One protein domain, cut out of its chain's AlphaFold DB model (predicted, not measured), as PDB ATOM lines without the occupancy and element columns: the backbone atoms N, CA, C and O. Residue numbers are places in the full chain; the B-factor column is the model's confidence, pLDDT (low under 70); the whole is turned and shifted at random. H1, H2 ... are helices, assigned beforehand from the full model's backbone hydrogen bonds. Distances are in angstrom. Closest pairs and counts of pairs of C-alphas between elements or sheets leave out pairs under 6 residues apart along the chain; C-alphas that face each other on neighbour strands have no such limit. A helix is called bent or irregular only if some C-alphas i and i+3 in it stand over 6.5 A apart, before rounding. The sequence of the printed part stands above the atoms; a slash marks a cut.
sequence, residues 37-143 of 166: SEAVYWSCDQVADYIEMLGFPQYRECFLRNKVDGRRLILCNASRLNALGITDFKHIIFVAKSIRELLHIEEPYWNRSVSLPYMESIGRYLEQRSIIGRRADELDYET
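What this domain is: This is residues 37 to 143 of the 166 residues of the protein "Hypothetical protein" of Adineta ricciae (UniProt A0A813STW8). The short helix H4 sits in the middle of a compact helical body, with the hairpin of H2 and H3 towards one end and H7, followed by H8, towards the other. H5 and H6 make a corner on a further side, H5 meeting residues 92 to 96 of H6 at about a right angle, and in the long link from H6 to H7, residues 109 to 117 stick out as a loop. The printed part has 107 residues, with eight named helices, H1 to H8 in order, and no named strand: all helix. It is compact, with a radius of gyration of the C-alphas of 14.3 A and spans of 40 by 36 by 20 A.

How they stand to each other: H1, residues 38 to 41, touches H4, residues 70 to 74, closest at the C-alphas of Val 40 and Gly 70, 4.2 A apart. H2, residues 44 to 53, and H3, residues 57 to 65, form a hairpin at a shallow tilt of 12 degrees, opposite ways; their closest C-alphas, Ala 48 and Arg 60, are 4.8 A apart. H2 and H4 only just touch, with 3 pairs of C-alphas within 8 A, the closest Val 47 and Gly 70 at 6.7 A. H5, residues 78 to 84, touches H6, residues 89 to 102, about perpendicular at 74 degrees, with residues 92 to 96 of H6 alone; the closest C-alphas, Ala 78 and Ile 92, are 5.9 A apart. H7, residues 121 to 130, touches H4, C-alphas Arg 71 and Ser 130 being closest at 4.8 A. H8, residues 134 to 137, touches H7 only at the corner, C-alphas Arg 129 and Ala 136 being closest at 5.3 A. Every O i to N i+4 pair is within hydrogen-bond range in H2, H5, H6 and H7; H3 has 3 of 5, H4 has 0 of 1 but 2 of 2 O i to N i+3 pairs, and H1 and H8 are too short for an i+4 pair.

Where its parts are: H1 begins at C-alpha 38 (175.855, 203.091, 269.462). H6 is longest, 19.8 A; H7 measures 14.4 A, H2 14.3 A and H3 13.8 A. H3 is irregular, with C-alphas 58 and 61 7.1 A apart. H8 ends at C-alpha 137 (169.938, 206.967, 256.387).

The domain as a whole: The C-alphas farthest apart, Gln 58 and Ser 115, are 41.9 A apart. The link from H6 to H7, residues 103 to 120, is long; the other links are tight. The printed part has no cut, and no printed residue is under 70 in pLDDT.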
ATOM      1  N   SER A  37     171.905 200.256 269.737       94.19
ATOM      2  CA  SER A  37     173.303 200.322 270.142       94.19
ATOM      3  C   SER A  37     174.066 201.400 269.377       94.19
ATOM      4  O   SER A  37     173.963 201.506 268.151       94.19
ATOM      5  N   GLU A  38     174.935 202.130 270.080       94.06
ATOM      6  CA  GLU A  38     175.855 203.091 269.462       94.06
ATOM      7  C   GLU A  38     176.768 202.437 268.413       94.06
ATOM      8  O   GLU A  38     177.190 203.091 267.455       94.06
ATOM      9  N   ALA A  39     177.004 201.126 268.536       94.31
ATOM     10  CA  ALA A  39     177.847 200.365 267.626       94.31
ATOM     11  C   ALA A  39     177.409 200.409 266.160       94.31
ATOM     12  O   ALA A  39     178.241 200.246 265.269       94.31
ATOM     13  N   VAL A  40     176.133 200.686 265.887       93.81
ATOM     14  CA  VAL A  40     175.606 200.856 264.523       93.81
ATOM     15  C   VAL A  40     176.289 202.017 263.788       93.81
ATOM     16  O   VAL A  40     176.458 201.973 262.567       93.81
ATOM     17  N   TYR A  41     176.731 203.028 264.536       94.12
ATOM     18  CA  TYR A  41     177.342 204.255 264.029       94.12
ATOM     19  C   TYR A  41     178.873 204.252 264.100       94.12
ATOM     20  O   TYR A  41     179.504 205.269 263.806       94.12
ATOM     21  N   TRP A  42     179.484 203.130 264.483       96.12
ATOM     22  CA  TRP A  42     180.933 203.037 264.593       96.12
ATOM     23  C   TRP A  42     181.642 203.126 263.243       96.12
ATOM     24  O   TRP A  42     181.228 202.552 262.230       96.12
ATOM     25  N   SER A  43     182.781 203.808 263.268       96.44
ATOM     26  CA  SER A  43     183.793 203.767 262.217       96.44
ATOM     27  C   SER A  43     184.501 202.408 262.169       96.44
ATOM     28  O   SER A  43     184.416 201.603 263.097       96.44
ATOM     29  N   CYS A  44     185.240 202.155 261.084       97.19
ATOM     30  CA  CYS A  44     186.034 200.930 260.949       97.19
ATOM     31  C   CYS A  44     187.068 200.780 262.076       97.19
ATOM     32  O   CYS A  44     187.290 199.668 262.549       97.19
ATOM     33  N   ASP A  45     187.665 201.888 262.522       97.38
ATOM     34  CA  ASP A  45     188.639 201.895 263.615       97.38
ATOM     35  C   ASP A  45     187.991 201.501 264.942       97.38
ATOM     36  O   ASP A  45     188.475 200.594 265.607       97.38
ATOM     37  N   GLN A  46     186.828 202.075 265.265       97.75
ATOM     38  CA  GLN A  46     186.079 201.723 266.478       97.75
ATOM     39  C   GLN A  46     185.655 200.248 266.497       97.75
ATOM     40  O   GLN A  46     185.746 199.590 267.532       97.75
ATOM     41  N   VAL A  47     185.232 199.703 265.351       97.38
ATOM     42  CA  VAL A  47     184.929 198.267 265.232       97.38
ATOM     43  C   VAL A  47     186.186 197.427 265.464       97.38
ATOM     44  O   VAL A  47     186.135 196.424 266.173       97.38
ATOM     45  N   ALA A  48     187.321 197.816 264.885       96.94
ATOM     46  CA  ALA A  48     188.572 197.083 265.033       96.94
ATOM     47  C   ALA A  48     189.097 197.121 266.481       96.94
ATOM     48  O   ALA A  48     189.513 196.087 267.007       96.94
ATOM     49  N   ASP A  49     188.999 198.275 267.140       97.62
ATOM     50  CA  ASP A  49     189.372 198.467 268.542       97.62
ATOM     51  C   ASP A  49     188.466 197.651 269.480       97.62
ATOM     52  O   ASP A  49     188.941 197.068 270.454       97.62
ATOM     53  N   TYR A  50     187.174 197.513 269.157       97.19
ATOM     54  CA  TYR A  50     186.266 196.624 269.891       97.19
ATOM     55  C   TYR A  50     186.721 195.158 269.830       97.19
ATOM     56  O   TYR A  50     186.756 194.476 270.853       97.19
ATOM     57  N   ILE A  51     187.121 194.666 268.654       96.62
ATOM     58  CA  ILE A  51     187.618 193.289 268.492       96.62
ATOM     59  C   ILE A  51     188.933 193.067 269.253       96.62
ATOM     60  O   ILE A  51     189.139 192.000 269.840       96.62
ATOM     61  N   GLU A  52     189.808 194.069 269.285       96.75
ATOM     62  CA  GLU A  52     191.023 194.041 270.099       96.75
ATOM     63  C   GLU A  52     190.697 193.989 271.599       96.75
ATOM     64  O   GLU A  52     191.239 193.142 272.312       96.75
ATOM     65  N   MET A  53     189.744 194.804 272.063       96.75
ATOM     66  CA  MET A  53     189.269 194.814 273.452       96.75
ATOM     67  C   MET A  53     188.625 193.484 273.875       96.75
ATOM     68  O   MET A  53     188.763 193.079 275.029       96.75
ATOM     69  N   LEU A  54     187.973 192.764 272.954       95.62
ATOM     70  CA  LEU A  54     187.464 191.407 273.199       95.62
ATOM     71  C   LEU A  54     188.577 190.362 273.418       95.62
ATOM     72  O   LEU A  54     188.275 189.216 273.755       95.62
ATOM     73  N   GLY A  55     189.849 190.733 273.231       96.12
ATOM     74  CA  GLY A  55     191.006 189.856 273.402       96.12
ATOM     75  C   GLY A  55     191.508 189.226 272.104       96.12
ATOM     76  O   GLY A  55     192.274 188.264 272.160       96.12
ATOM     77  N   PHE A  56     191.106 189.753 270.940       95.25
ATOM     78  CA  PHE A  56     191.526 189.241 269.631       95.25
ATOM     79  C   PHE A  56     192.271 190.282 268.771       95.25
ATOM     80  O   PHE A  56     191.861 190.544 267.633       95.25
ATOM     81  N   PRO A  57     193.397 190.850 269.249       96.62
ATOM     82  CA  PRO A  57     194.176 191.841 268.495       96.62
ATOM     83  C   PRO A  57     194.622 191.332 267.114       96.62
ATOM     84  O   PRO A  57     194.711 192.102 266.161       96.62
ATOM     85  N   GLN A  58     194.835 190.021 266.959       95.75
ATOM     86  CA  GLN A  58     195.216 189.401 265.688       95.75
ATOM     87  C   GLN A  58     194.172 189.569 264.575       95.75
ATOM     88  O   GLN A  58     194.519 189.474 263.399       95.75
ATOM     89  N   TYR A  59     192.903 189.808 264.922       96.06
ATOM     90  CA  TYR A  59     191.836 190.005 263.942       96.06
ATOM     91  C   TYR A  59     191.582 191.475 263.624       96.06
ATOM     92  O   TYR A  59     190.884 191.750 262.651       96.06
ATOM     93  N   ARG A  60     192.188 192.419 264.352       96.12
ATOM     94  CA  ARG A  60     192.020 193.863 264.135       96.12
ATOM     95  C   ARG A  60     192.210 194.259 262.667       96.12
ATOM     96  O   ARG A  60     191.332 194.859 262.050       96.12
ATOM     97  N   GLU A  61     193.320 193.827 262.072       95.88
ATOM     98  CA  GLU A  61     193.652 194.130 260.676       95.88
ATOM     99  C   GLU A  61     192.676 193.482 259.680       95.88
ATOM    100  O   GLU A  61     192.405 194.029 258.610       95.88
ATOM    101  N   CYS A  62     192.083 192.334 260.029       94.81
ATOM    102  CA  CYS A  62     191.064 191.694 259.199       94.81
ATOM    103  C   CYS A  62     189.821 192.583 259.059       94.81
ATOM    104  O   CYS A  62     189.275 192.678 257.960       94.81
ATOM    105  N   PHE A  63     189.391 193.257 260.128       95.50
ATOM    106  CA  PHE A  63     188.234 194.157 260.090       95.50
ATOM    107  C   PHE A  63     188.544 195.456 259.336       95.50
ATOM    108  O   PHE A  63     187.752 195.862 258.480       95.50
ATOM    109  N   LEU A  64     189.723 196.049 259.557       96.31
ATOM    110  CA  LEU A  64     190.149 197.269 258.859       96.31
ATOM    111  C   LEU A  64     190.302 197.060 257.354       96.31
ATOM    112  O   LEU A  64     189.729 197.802 256.552       96.31
ATOM    113  N   ARG A  65     191.011 196.001 256.947       96.31
ATOM    114  CA  ARG A  65     191.243 195.691 255.531       96.31
ATOM    115  C   ARG A  65     189.942 195.445 254.766       96.31
ATOM    116  O   ARG A  65     189.836 195.819 253.600       96.31
ATOM    117  N   ASN A  66     188.952 194.838 255.417       94.62
ATOM    118  CA  ASN A  66     187.631 194.586 254.837       94.62
ATOM    119  C   ASN A  66     186.647 195.758 255.015       94.62
ATOM    120  O   ASN A  66     185.502 195.649 254.574       94.62
ATOM    121  N   LYS A  67     187.087 196.874 255.616       94.94
ATOM    122  CA  LYS A  67     186.297 198.093 255.847       94.94
ATOM    123  C   LYS A  67     184.976 197.805 256.560       94.94
ATOM    124  O   LYS A  67     183.916 198.242 256.113       94.94
ATOM    125  N   VAL A  68     185.036 197.005 257.623       95.62
ATOM    126  CA  VAL A  68     183.858 196.669 258.427       95.62
ATOM    127  C   VAL A  68     183.539 197.848 259.345       95.62
ATOM    128  O   VAL A  68     184.231 198.071 260.329       95.62
ATOM    129  N   ASP A  69     182.503 198.605 259.000       95.06
ATOM    130  CA  ASP A  69     181.906 199.664 259.820       95.06
ATOM    131  C   ASP A  69     180.740 199.121 260.663       95.06
ATOM    132  O   ASP A  69     180.339 197.962 260.518       95.06
ATOM    133  N   GLY A  70     180.169 199.960 261.529       94.69
ATOM    134  CA  GLY A  70     179.036 199.599 262.387       94.69
ATOM    135  C   GLY A  70     177.837 199.032 261.621       94.69
ATOM    136  O   GLY A  70     177.220 198.056 262.041       94.69
ATOM    137  N   ARG A  71     177.563 199.548 260.417       93.12
ATOM    138  CA  ARG A  71     176.499 199.023 259.545       93.12
ATOM    139  C   ARG A  71     176.821 197.648 258.979       93.12
ATOM    140  O   ARG A  71     175.953 196.778 258.940       93.12
ATOM    141  N   ARG A  72     178.061 197.413 258.542       93.50
ATOM    142  CA  ARG A  72     178.499 196.081 258.093       93.50
ATOM    143  C   ARG A  72     178.593 195.091 259.248       93.50
ATOM    144  O   ARG A  72     178.456 193.891 259.000       93.50
ATOM    145  N   LEU A  73     178.782 195.568 260.479       93.88
ATOM    146  CA  LEU A  73     178.793 194.739 261.681       93.88
ATOM    147  C   LEU A  73     177.447 194.033 261.896       93.88
ATOM    148  O   LEU A  73     177.436 192.865 262.269       93.88
ATOM    149  N   ILE A  74     176.331 194.677 261.538       93.31
ATOM    150  CA  ILE A  74     174.978 194.087 261.580       93.31
ATOM    151  C   ILE A  74     174.900 192.792 260.762       93.31
ATOM    152  O   ILE A  74     174.243 191.829 261.145       93.31
ATOM    153  N   LEU A  75     175.608 192.742 259.633       91.12
ATOM    154  CA  LEU A  75     175.597 191.596 258.729       91.12
ATOM    155  C   LEU A  75     176.614 190.512 259.123       91.12
ATOM    156  O   LEU A  75     176.730 189.506 258.414       91.12
ATOM    157  N   CYS A  76     177.400 190.703 260.188       91.50
ATOM    158  CA  CYS A  76     178.496 189.810 260.566       91.50
ATOM    159  C   CYS A  76     178.007 188.525 261.250       91.50
ATOM    160  O   CYS A  76     178.164 188.319 262.449       91.50
ATOM    161  N   ASN A  77     177.485 187.608 260.438       89.44
ATOM    162  CA  ASN A  77     177.190 186.233 260.838       89.44
ATOM    163  C   ASN A  77     178.456 185.362 260.876       89.44
ATOM    164  O   ASN A  77     179.483 185.706 260.286       89.44
ATOM    165  N   ALA A  78     178.358 184.169 261.475       90.31
ATOM    166  CA  ALA A  78     179.459 183.202 261.559       90.31
ATOM    167  C   ALA A  78     180.143 182.930 260.201       90.31
ATOM    168  O   ALA A  78     181.370 182.912 260.106       90.31
ATOM    169  N   SER A  79     179.363 182.807 259.120       91.56
ATOM    170  CA  SER A  79     179.900 182.618 257.764       91.56
ATOM    171  C   SER A  79     180.693 183.826 257.257       91.56
ATOM    172  O   SER A  79     181.697 183.653 256.568       91.56
ATOM    173  N   ARG A  80     180.276 185.055 257.603       92.31
ATOM    174  CA  ARG A  80     181.016 186.269 257.229       92.31
ATOM    175  C   ARG A  80     182.299 186.409 258.034       92.31
ATOM    176  O   ARG A  80     183.306 186.791 257.457       92.31
ATOM    177  N   LEU A  81     182.290 186.047 259.316       94.44
ATOM    178  CA  LEU A  81     183.496 186.027 260.151       94.44
ATOM    179  C   LEU A  81     184.559 185.073 259.588       94.44
ATOM    180  O   LEU A  81     185.730 185.441 259.505       94.44
ATOM    181  N   ASN A  82     184.144 183.899 259.103       94.44
ATOM    182  CA  ASN A  82     185.045 182.989 258.395       94.44
ATOM    183  C   ASN A  82     185.600 183.626 257.107       94.44
ATOM    184  O   ASN A  82     186.810 183.654 256.891       94.44
ATOM    185  N   ALA A  83     184.735 184.242 256.294       92.88
ATOM    186  CA  ALA A  83     185.153 184.939 255.075       92.88
ATOM    187  C   ALA A  83     186.090 186.141 255.332       92.88
ATOM    188  O   ALA A  83     186.915 186.461 254.480       92.88
ATOM    189  N   LEU A  84     185.997 186.791 256.500       92.38
ATOM    190  CA  LEU A  84     186.907 187.865 256.922       92.38
ATOM    191  C   LEU A  84     188.319 187.355 257.261       92.38
ATOM    192  O   LEU A  84     189.273 188.137 257.212       92.38
ATOM    193  N   GLY A  85     188.457 186.062 257.575       92.06
ATOM    194  CA  GLY A  85     189.723 185.414 257.927       92.06
ATOM    195  C   GLY A  85     189.786 184.850 259.349       92.06
ATOM    196  O   GLY A  85     190.858 184.422 259.775       92.06
ATOM    197  N   ILE A  86     188.674 184.829 260.094       94.38
ATOM    198  CA  ILE A  86     188.612 184.170 261.404       94.38
ATOM    199  C   ILE A  86     188.370 182.679 261.176       94.38
ATOM    200  O   ILE A  86     187.256 182.269 260.875       94.38
ATOM    201  N   THR A  87     189.413 181.863 261.303       93.50
ATOM    202  CA  THR A  87     189.344 180.422 261.005       93.50
ATOM    203  C   THR A  87     189.030 179.552 262.220       93.50
ATOM    204  O   THR A  87     188.495 178.455 262.061       93.50
ATOM    205  N   ASP A  88     189.341 180.014 263.436       95.88
ATOM    206  CA  ASP A  88     189.070 179.251 264.655       95.88
ATOM    207  C   ASP A  88     187.581 179.314 265.008       95.88
ATOM    208  O   ASP A  88     187.026 180.375 265.305       95.88
ATOM    209  N   PHE A  89     186.940 178.148 265.020       94.19
ATOM    210  CA  PHE A  89     185.525 178.001 265.331       94.19
ATOM    211  C   PHE A  89     185.141 178.568 266.705       94.19
ATOM    212  O   PHE A  89     184.078 179.173 266.842       94.19
ATOM    213  N   LYS A  90     186.005 178.432 267.721       96.12
ATOM    214  CA  LYS A  90     185.736 178.986 269.058       96.12
ATOM    215  C   LYS A  90     185.731 180.511 269.033       96.12
ATOM    216  O   LYS A  90     184.878 181.123 269.673       96.12
ATOM    217  N   HIS A  91     186.636 181.115 268.263       96.19
ATOM    218  CA  HIS A  91     186.682 182.565 268.092       96.19
ATOM    219  C   HIS A  91     185.460 183.060 267.316       96.19
ATOM    220  O   HIS A  91     184.863 184.056 267.709       96.19
ATOM    221  N   ILE A  92     185.033 182.335 266.275       95.94
ATOM    222  CA  ILE A  92     183.815 182.665 265.520       95.94
ATOM    223  C   ILE A  92     182.593 182.677 266.442       95.94
ATOM    224  O   ILE A  92     181.833 183.640 266.411       95.94
ATOM    225  N   ILE A  93     182.403 181.640 267.268       94.19
ATOM    226  CA  ILE A  93     181.270 181.582 268.205       94.19
ATOM    227  C   ILE A  93     181.316 182.761 269.174       94.19
ATOM    228  O   ILE A  93     180.303 183.433 269.363       94.19
ATOM    229  N   PHE A  94     182.480 183.007 269.779       96.00
ATOM    230  CA  PHE A  94     182.636 184.062 270.770       96.00
ATOM    231  C   PHE A  94     182.356 185.440 270.164       96.00
ATOM    232  O   PHE A  94     181.481 186.151 270.645       96.00
ATOM    233  N   VAL A  95     183.016 185.780 269.054       95.62
ATOM    234  CA  VAL A  95     182.854 187.076 268.383       95.62
ATOM    235  C   VAL A  95     181.425 187.255 267.866       95.62
ATOM    236  O   VAL A  95     180.836 188.312 268.070       95.62
ATOM    237  N   ALA A  96     180.821 186.228 267.255       94.12
ATOM    238  CA  ALA A  96     179.436 186.305 266.789       94.12
ATOM    239  C   ALA A  96     178.450 186.537 267.942       94.12
ATOM    240  O   ALA A  96     177.475 187.268 267.781       94.12
ATOM    241  N   LYS A  97     178.689 185.919 269.104       94.00
ATOM    242  CA  LYS A  97     177.890 186.154 270.307       94.00
ATOM    243  C   LYS A  97     178.083 187.582 270.826       94.00
ATOM    244  O   LYS A  97     177.093 188.276 271.025       94.00
ATOM    245  N   SER A  98     179.326 188.045 270.961       95.44
ATOM    246  CA  SER A  98     179.633 189.400 271.435       95.44
ATOM    247  C   SER A  98     179.072 190.493 270.524       95.44
ATOM    248  O   SER A  98     178.662 191.539 271.014       95.44
ATOM    249  N   ILE A  99     179.028 190.276 269.205       95.25
ATOM    250  CA  ILE A  99     178.398 191.215 268.260       95.25
ATOM    251  C   ILE A  99     176.877 191.250 268.452       95.25
ATOM    252  O   ILE A  99     176.288 192.329 268.451       95.25
ATOM    253  N   ARG A 100     176.230 190.094 268.646       93.06
ATOM    254  CA  ARG A 100     174.783 190.029 268.912       93.06
ATOM    255  C   ARG A 100     174.410 190.741 270.208       93.06
ATOM    256  O   ARG A 100     173.478 191.536 270.211       93.06
ATOM    257  N   GLU A 101     175.170 190.499 271.275       93.88
ATOM    258  CA  GLU A 101     174.983 191.167 272.567       93.88
ATOM    259  C   GLU A 101     175.184 192.684 272.449       93.88
ATOM    260  O   GLU A 101     174.367 193.450 272.957       93.88
ATOM    261  N   LEU A 102     176.217 193.113 271.712       95.50
ATOM    262  CA  LEU A 102     176.497 194.524 271.448       95.50
ATOM    263  C   LEU A 102     175.357 195.224 270.701       95.50
ATOM    264  O   LEU A 102     175.070 196.377 270.998       95.50
ATOM    265  N   LEU A 103     174.733 194.555 269.730       94.06
ATOM    266  CA  LEU A 103     173.657 195.113 268.902       94.06
ATOM    267  C   LEU A 103     172.252 194.886 269.480       94.06
ATOM    268  O   LEU A 103     171.274 195.247 268.829       94.06
ATOM    269  N   HIS A 104     172.145 194.281 270.665       92.94
ATOM    270  CA  HIS A 104     170.869 193.898 271.278       92.94
ATOM    271  C   HIS A 104     170.008 193.001 270.367       92.94
ATOM    272  O   HIS A 104     168.787 193.121 270.322       92.94
ATOM    273  N   ILE A 105     170.654 192.094 269.623       90.88
ATOM    274  CA  ILE A 105     169.983 191.125 268.750       90.88
ATOM    275  C   ILE A 105     169.838 189.796 269.493       90.88
ATOM    276  O   ILE A 105     170.827 189.202 269.932       90.88
ATOM    277  N   GLU A 106     168.605 189.302 269.588       85.31
ATOM    278  CA  GLU A 106     168.295 188.002 270.184       85.31
ATOM    279  C   GLU A 106     168.942 186.834 269.406       85.31
ATOM    280  O   GLU A 106     169.091 186.855 268.180       85.31
ATOM    281  N   GLU A 107     169.339 185.780 270.123       82.50
ATOM    282  CA  GLU A 107     169.807 184.544 269.497       82.50
ATOM    283  C   GLU A 107     168.651 183.831 268.786       82.50
ATOM    284  O   GLU A 107     167.594 183.644 269.387       82.50
ATOM    285  N   PRO A 108     168.814 183.374 267.529       75.81
ATOM    286  CA  PRO A 108     167.773 182.588 266.883       75.81
ATOM    287  C   PRO A 108     167.529 181.282 267.652       75.81
ATOM    288  O   PRO A 108     168.368 180.381 267.669       75.81
ATOM    289  N   TYR A 109     166.350 181.164 268.263       78.75
ATOM    290  CA  TYR A 109     165.924 179.946 268.942       78.75
ATOM    291  C   TYR A 109     165.273 178.947 267.985       78.75
ATOM    292  O   TYR A 109     164.444 179.296 267.143       78.75
ATOM    293  N   TRP A 110     165.586 177.667 268.178       76.06
ATOM    294  CA  TRP A 110     165.021 176.565 267.392       76.06
ATOM    295  C   TRP A 110     163.515 176.352 267.626       76.06
ATOM    296  O   TRP A 110     162.851 175.743 266.793       76.06
ATOM    297  N   ASN A 111     162.965 176.844 268.741       83.50
ATOM    298  CA  ASN A 111     161.559 176.703 269.134       83.50
ATOM    299  C   ASN A 111     160.716 177.969 268.882       83.50
ATOM    300  O   ASN A 111     159.610 178.085 269.416       83.50
ATOM    301  N   ARG A 112     161.210 178.928 268.089       81.12
ATOM    302  CA  ARG A 112     160.458 180.139 267.741       81.12
ATOM    303  C   ARG A 112     159.297 179.807 266.802       81.12
ATOM    304  O   ARG A 112     159.456 179.050 265.847       81.12
ATOM    305  N   SER A 113     158.123 180.386 267.058       82.44
ATOM    306  CA  SER A 113     156.956 180.160 266.201       82.44
ATOM    307  C   SER A 113     157.205 180.674 264.784       82.44
ATOM    308  O   SER A 113     157.576 181.831 264.597       82.44
ATOM    309  N   VAL A 114     156.886 179.849 263.785       79.50
ATOM    310  CA  VAL A 114     156.921 180.227 262.360       79.50
ATOM    311  C   VAL A 114     155.911 181.325 262.003       79.50
ATOM    312  O   VAL A 114     155.994 181.905 260.926       79.50
ATOM    313  N   SER A 115     154.944 181.600 262.886       78.50
ATOM    314  CA  SER A 115     153.978 182.692 262.718       78.50
ATOM    315  C   SER A 115     154.533 184.065 263.100       78.50
ATOM    316  O   SER A 115     153.914 185.076 262.768       78.50
ATOM    317  N   LEU A 116     155.656 184.115 263.822       79.00
ATOM    318  CA  LEU A 116     156.335 185.362 264.154       79.00
ATOM    319  C   LEU A 116     157.230 185.794 262.980       79.00
ATOM    320  O   LEU A 116     157.672 184.946 262.203       79.00
ATOM    321  N   PRO A 117     157.535 187.098 262.843       78.31
ATOM    322  CA  PRO A 117     158.549 187.556 261.895       78.31
ATOM    323  C   PRO A 117     159.881 186.836 262.134       78.31
ATOM    324  O   PRO A 117     160.184 186.484 263.266       78.31
ATOM    325  N   TYR A 118     160.720 186.664 261.109       77.88
ATOM    326  CA  TYR A 118     161.978 185.901 261.228       77.88
ATOM    327  C   TYR A 118     163.029 186.526 262.171       77.88
ATOM    328  O   TYR A 118     163.931 185.812 262.597       77.88
ATOM    329  N   MET A 119     162.864 187.786 262.609       81.19
ATOM    330  CA  MET A 119     163.651 188.458 263.668       81.19
ATOM    331  C   MET A 119     162.779 189.410 264.512       81.19
ATOM    332  O   MET A 119     161.614 189.635 264.176       81.19
ATOM    333  N   GLU A 120     163.299 189.916 265.633       85.88
ATOM    334  CA  GLU A 120     162.641 190.940 266.465       85.88
ATOM    335  C   GLU A 120     162.557 192.312 265.762       85.88
ATOM    336  O   GLU A 120     163.082 192.494 264.662       85.88
ATOM    337  N   SER A 121     161.878 193.297 266.367       89.00
ATOM    338  CA  SER A 121     161.793 194.663 265.819       89.00
ATOM    339  C   SER A 121     163.174 195.286 265.616       89.00
ATOM    340  O   SER A 121     163.437 195.798 264.533       89.00
ATOM    341  N   ILE A 122     164.061 195.171 266.609       91.81
ATOM    342  CA  ILE A 122     165.433 195.695 266.546       91.81
ATOM    343  C   ILE A 122     166.205 195.013 265.415       91.81
ATOM    344  O   ILE A 122     166.738 195.689 264.542       91.81
ATOM    345  N   GLY A 123     166.198 193.677 265.358       91.06
ATOM    346  CA  GLY A 123     166.891 192.934 264.300       91.06
ATOM    347  C   GLY A 123     166.432 193.322 262.889       91.06
ATOM    348  O   GLY A 123     167.266 193.545 262.013       91.06
ATOM    349  N   ARG A 124     165.118 193.484 262.674       90.38
ATOM    350  CA  ARG A 124     164.566 193.925 261.379       90.38
ATOM    351  C   ARG A 124     164.950 195.366 261.033       90.38
ATOM    352  O   ARG A 124     165.309 195.638 259.889       90.38
ATOM    353  N   TYR A 125     164.904 196.270 262.010       92.94
ATOM    354  CA  TYR A 125     165.351 197.652 261.839       92.94
ATOM    355  C   TYR A 125     166.827 197.710 261.421       92.94
ATOM    356  O   TYR A 125     167.181 198.351 260.430       92.94
ATOM    357  N   LEU A 126     167.682 196.976 262.138       93.81
ATOM    358  CA  LEU A 126     169.114 196.914 261.865       93.81
ATOM    359  C   LEU A 126     169.403 196.337 260.472       93.81
ATOM    360  O   LEU A 126     170.257 196.851 259.750       93.81
ATOM    361  N   GLU A 127     168.669 195.310 260.045       91.00
ATOM    362  CA  GLU A 127     168.811 194.764 258.696       91.00
ATOM    363  C   GLU A 127     168.532 195.819 257.618       91.00
ATOM    364  O   GLU A 127     169.336 195.982 256.697       91.00
ATOM    365  N   GLN A 128     167.467 196.607 257.771       90.31
ATOM    366  CA  GLN A 128     167.158 197.707 256.855       90.31
ATOM    367  C   GLN A 128     168.237 198.801 256.894       90.31
ATOM    368  O   GLN A 128     168.614 199.348 255.854       90.31
ATOM    369  N   ARG A 129     168.807 199.057 258.076       90.75
ATOM    370  CA  ARG A 129     169.909 200.006 258.296       90.75
ATOM    371  C   ARG A 129     171.249 199.563 257.721       90.75
ATOM    372  O   ARG A 129     172.094 200.425 257.468       90.75
ATOM    373  N   SER A 130     171.449 198.264 257.509       91.31
ATOM    374  CA  SER A 130     172.677 197.718 256.922       91.31
ATOM    375  C   SER A 130     172.850 198.095 255.444       91.31
ATOM    376  O   SER A 130     173.972 198.103 254.926       91.31
ATOM    377  N   ILE A 131     171.750 198.437 254.764       88.88
ATOM    378  CA  ILE A 131     171.743 198.874 253.369       88.88
ATOM    379  C   ILE A 131     172.258 200.316 253.288       88.88
ATOM    380  O   ILE A 131     171.951 201.170 254.119       88.88
ATOM    381  N   ILE A 132     173.055 200.600 252.260       85.88
ATOM    382  CA  ILE A 132     173.567 201.946 251.995       85.88
ATOM    383  C   ILE A 132     172.561 202.690 251.114       85.88
ATOM    384  O   ILE A 132     172.223 202.217 250.028       85.88
ATOM    385  N   GLY A 133     172.117 203.866 251.553       87.00
ATOM    386  CA  GLY A 133     171.286 204.762 250.756       87.00
ATOM    387  C   GLY A 133     170.477 205.733 251.609       87.00
ATOM    388  O   GLY A 133     170.218 205.468 252.780       87.00
ATOM    389  N   ARG A 134     170.003 206.817 250.984       85.69
ATOM    390  CA  ARG A 134     169.284 207.910 251.660       85.69
ATOM    391  C   ARG A 134     168.089 207.435 252.493       85.69
ATOM    392  O   ARG A 134     167.955 207.815 253.644       85.69
ATOM    393  N   ARG A 135     167.271 206.530 251.943       87.12
ATOM    394  CA  ARG A 135     166.095 205.981 252.647       87.12
ATOM    395  C   ARG A 135     166.470 205.180 253.891       87.12
ATOM    396  O   ARG A 135     165.712 205.165 254.846       87.12
ATOM    397  N   ALA A 136     167.614 204.492 253.868       87.50
ATOM    398  CA  ALA A 136     168.113 203.822 255.059       87.50
ATOM    399  C   ALA A 136     168.642 204.862 256.052       87.50
ATOM    400  O   ALA A 136     168.378 204.741 257.238       87.50
ATOM    401  N   ASP A 137     169.354 205.889 255.574       89.62
ATOM    402  CA  ASP A 137     169.938 206.967 256.387       89.62
ATOM    403  C   ASP A 137     168.910 207.769 257.177       89.62
ATOM    404  O   ASP A 137     169.159 208.055 258.346       89.62
ATOM    405  N   GLU A 138     167.761 208.043 256.572       90.81
ATOM    406  CA  GLU A 138     166.634 208.771 257.161       90.81
ATOM    407  C   GLU A 138     165.767 207.923 258.109       90.81
ATOM    408  O   GLU A 138     164.914 208.477 258.792       90.81
ATOM    409  N   LEU A 139     165.955 206.599 258.155       90.38
ATOM    410  CA  LEU A 139     165.107 205.699 258.937       90.38
ATOM    411  C   LEU A 139     165.531 205.655 260.412       90.38
ATOM    412  O   LEU A 139     166.552 205.048 260.753       90.38
ATOM    413  N   ASP A 140     164.705 206.220 261.286       92.62
ATOM    414  CA  ASP A 140     164.819 206.109 262.741       92.62
ATOM    415  C   ASP A 140     164.045 204.902 263.296       92.62
ATOM    416  O   ASP A 140     163.107 204.380 262.675       92.62
ATOM    417  N   TYR A 141     164.455 204.432 264.476       92.81
ATOM    418  CA  TYR A 141     163.838 203.262 265.098       92.81
ATOM    419  C   TYR A 141     162.363 203.477 265.469       92.81
ATOM    420  O   TYR A 141     161.544 202.570 265.284       92.81
ATOM    421  N   GLU A 142     161.981 204.658 265.963       91.75
ATOM    422  CA  GLU A 142     160.599 204.905 266.381       91.75
ATOM    423  C   GLU A 142     159.638 204.874 265.193       91.75
ATOM    424  O   GLU A 142     158.649 204.135 265.231       91.75
ATOM    425  N   THR A 143     159.955 205.592 264.113       91.62
ATOM    426  CA  THR A 143     159.195 205.561 262.857       91.62
ATOM    427  C   THR A 143     159.096 204.140 262.320       91.62
ATOM    428  O   THR A 143     157.991 203.676 262.033       91.62
TER     429      THR A 143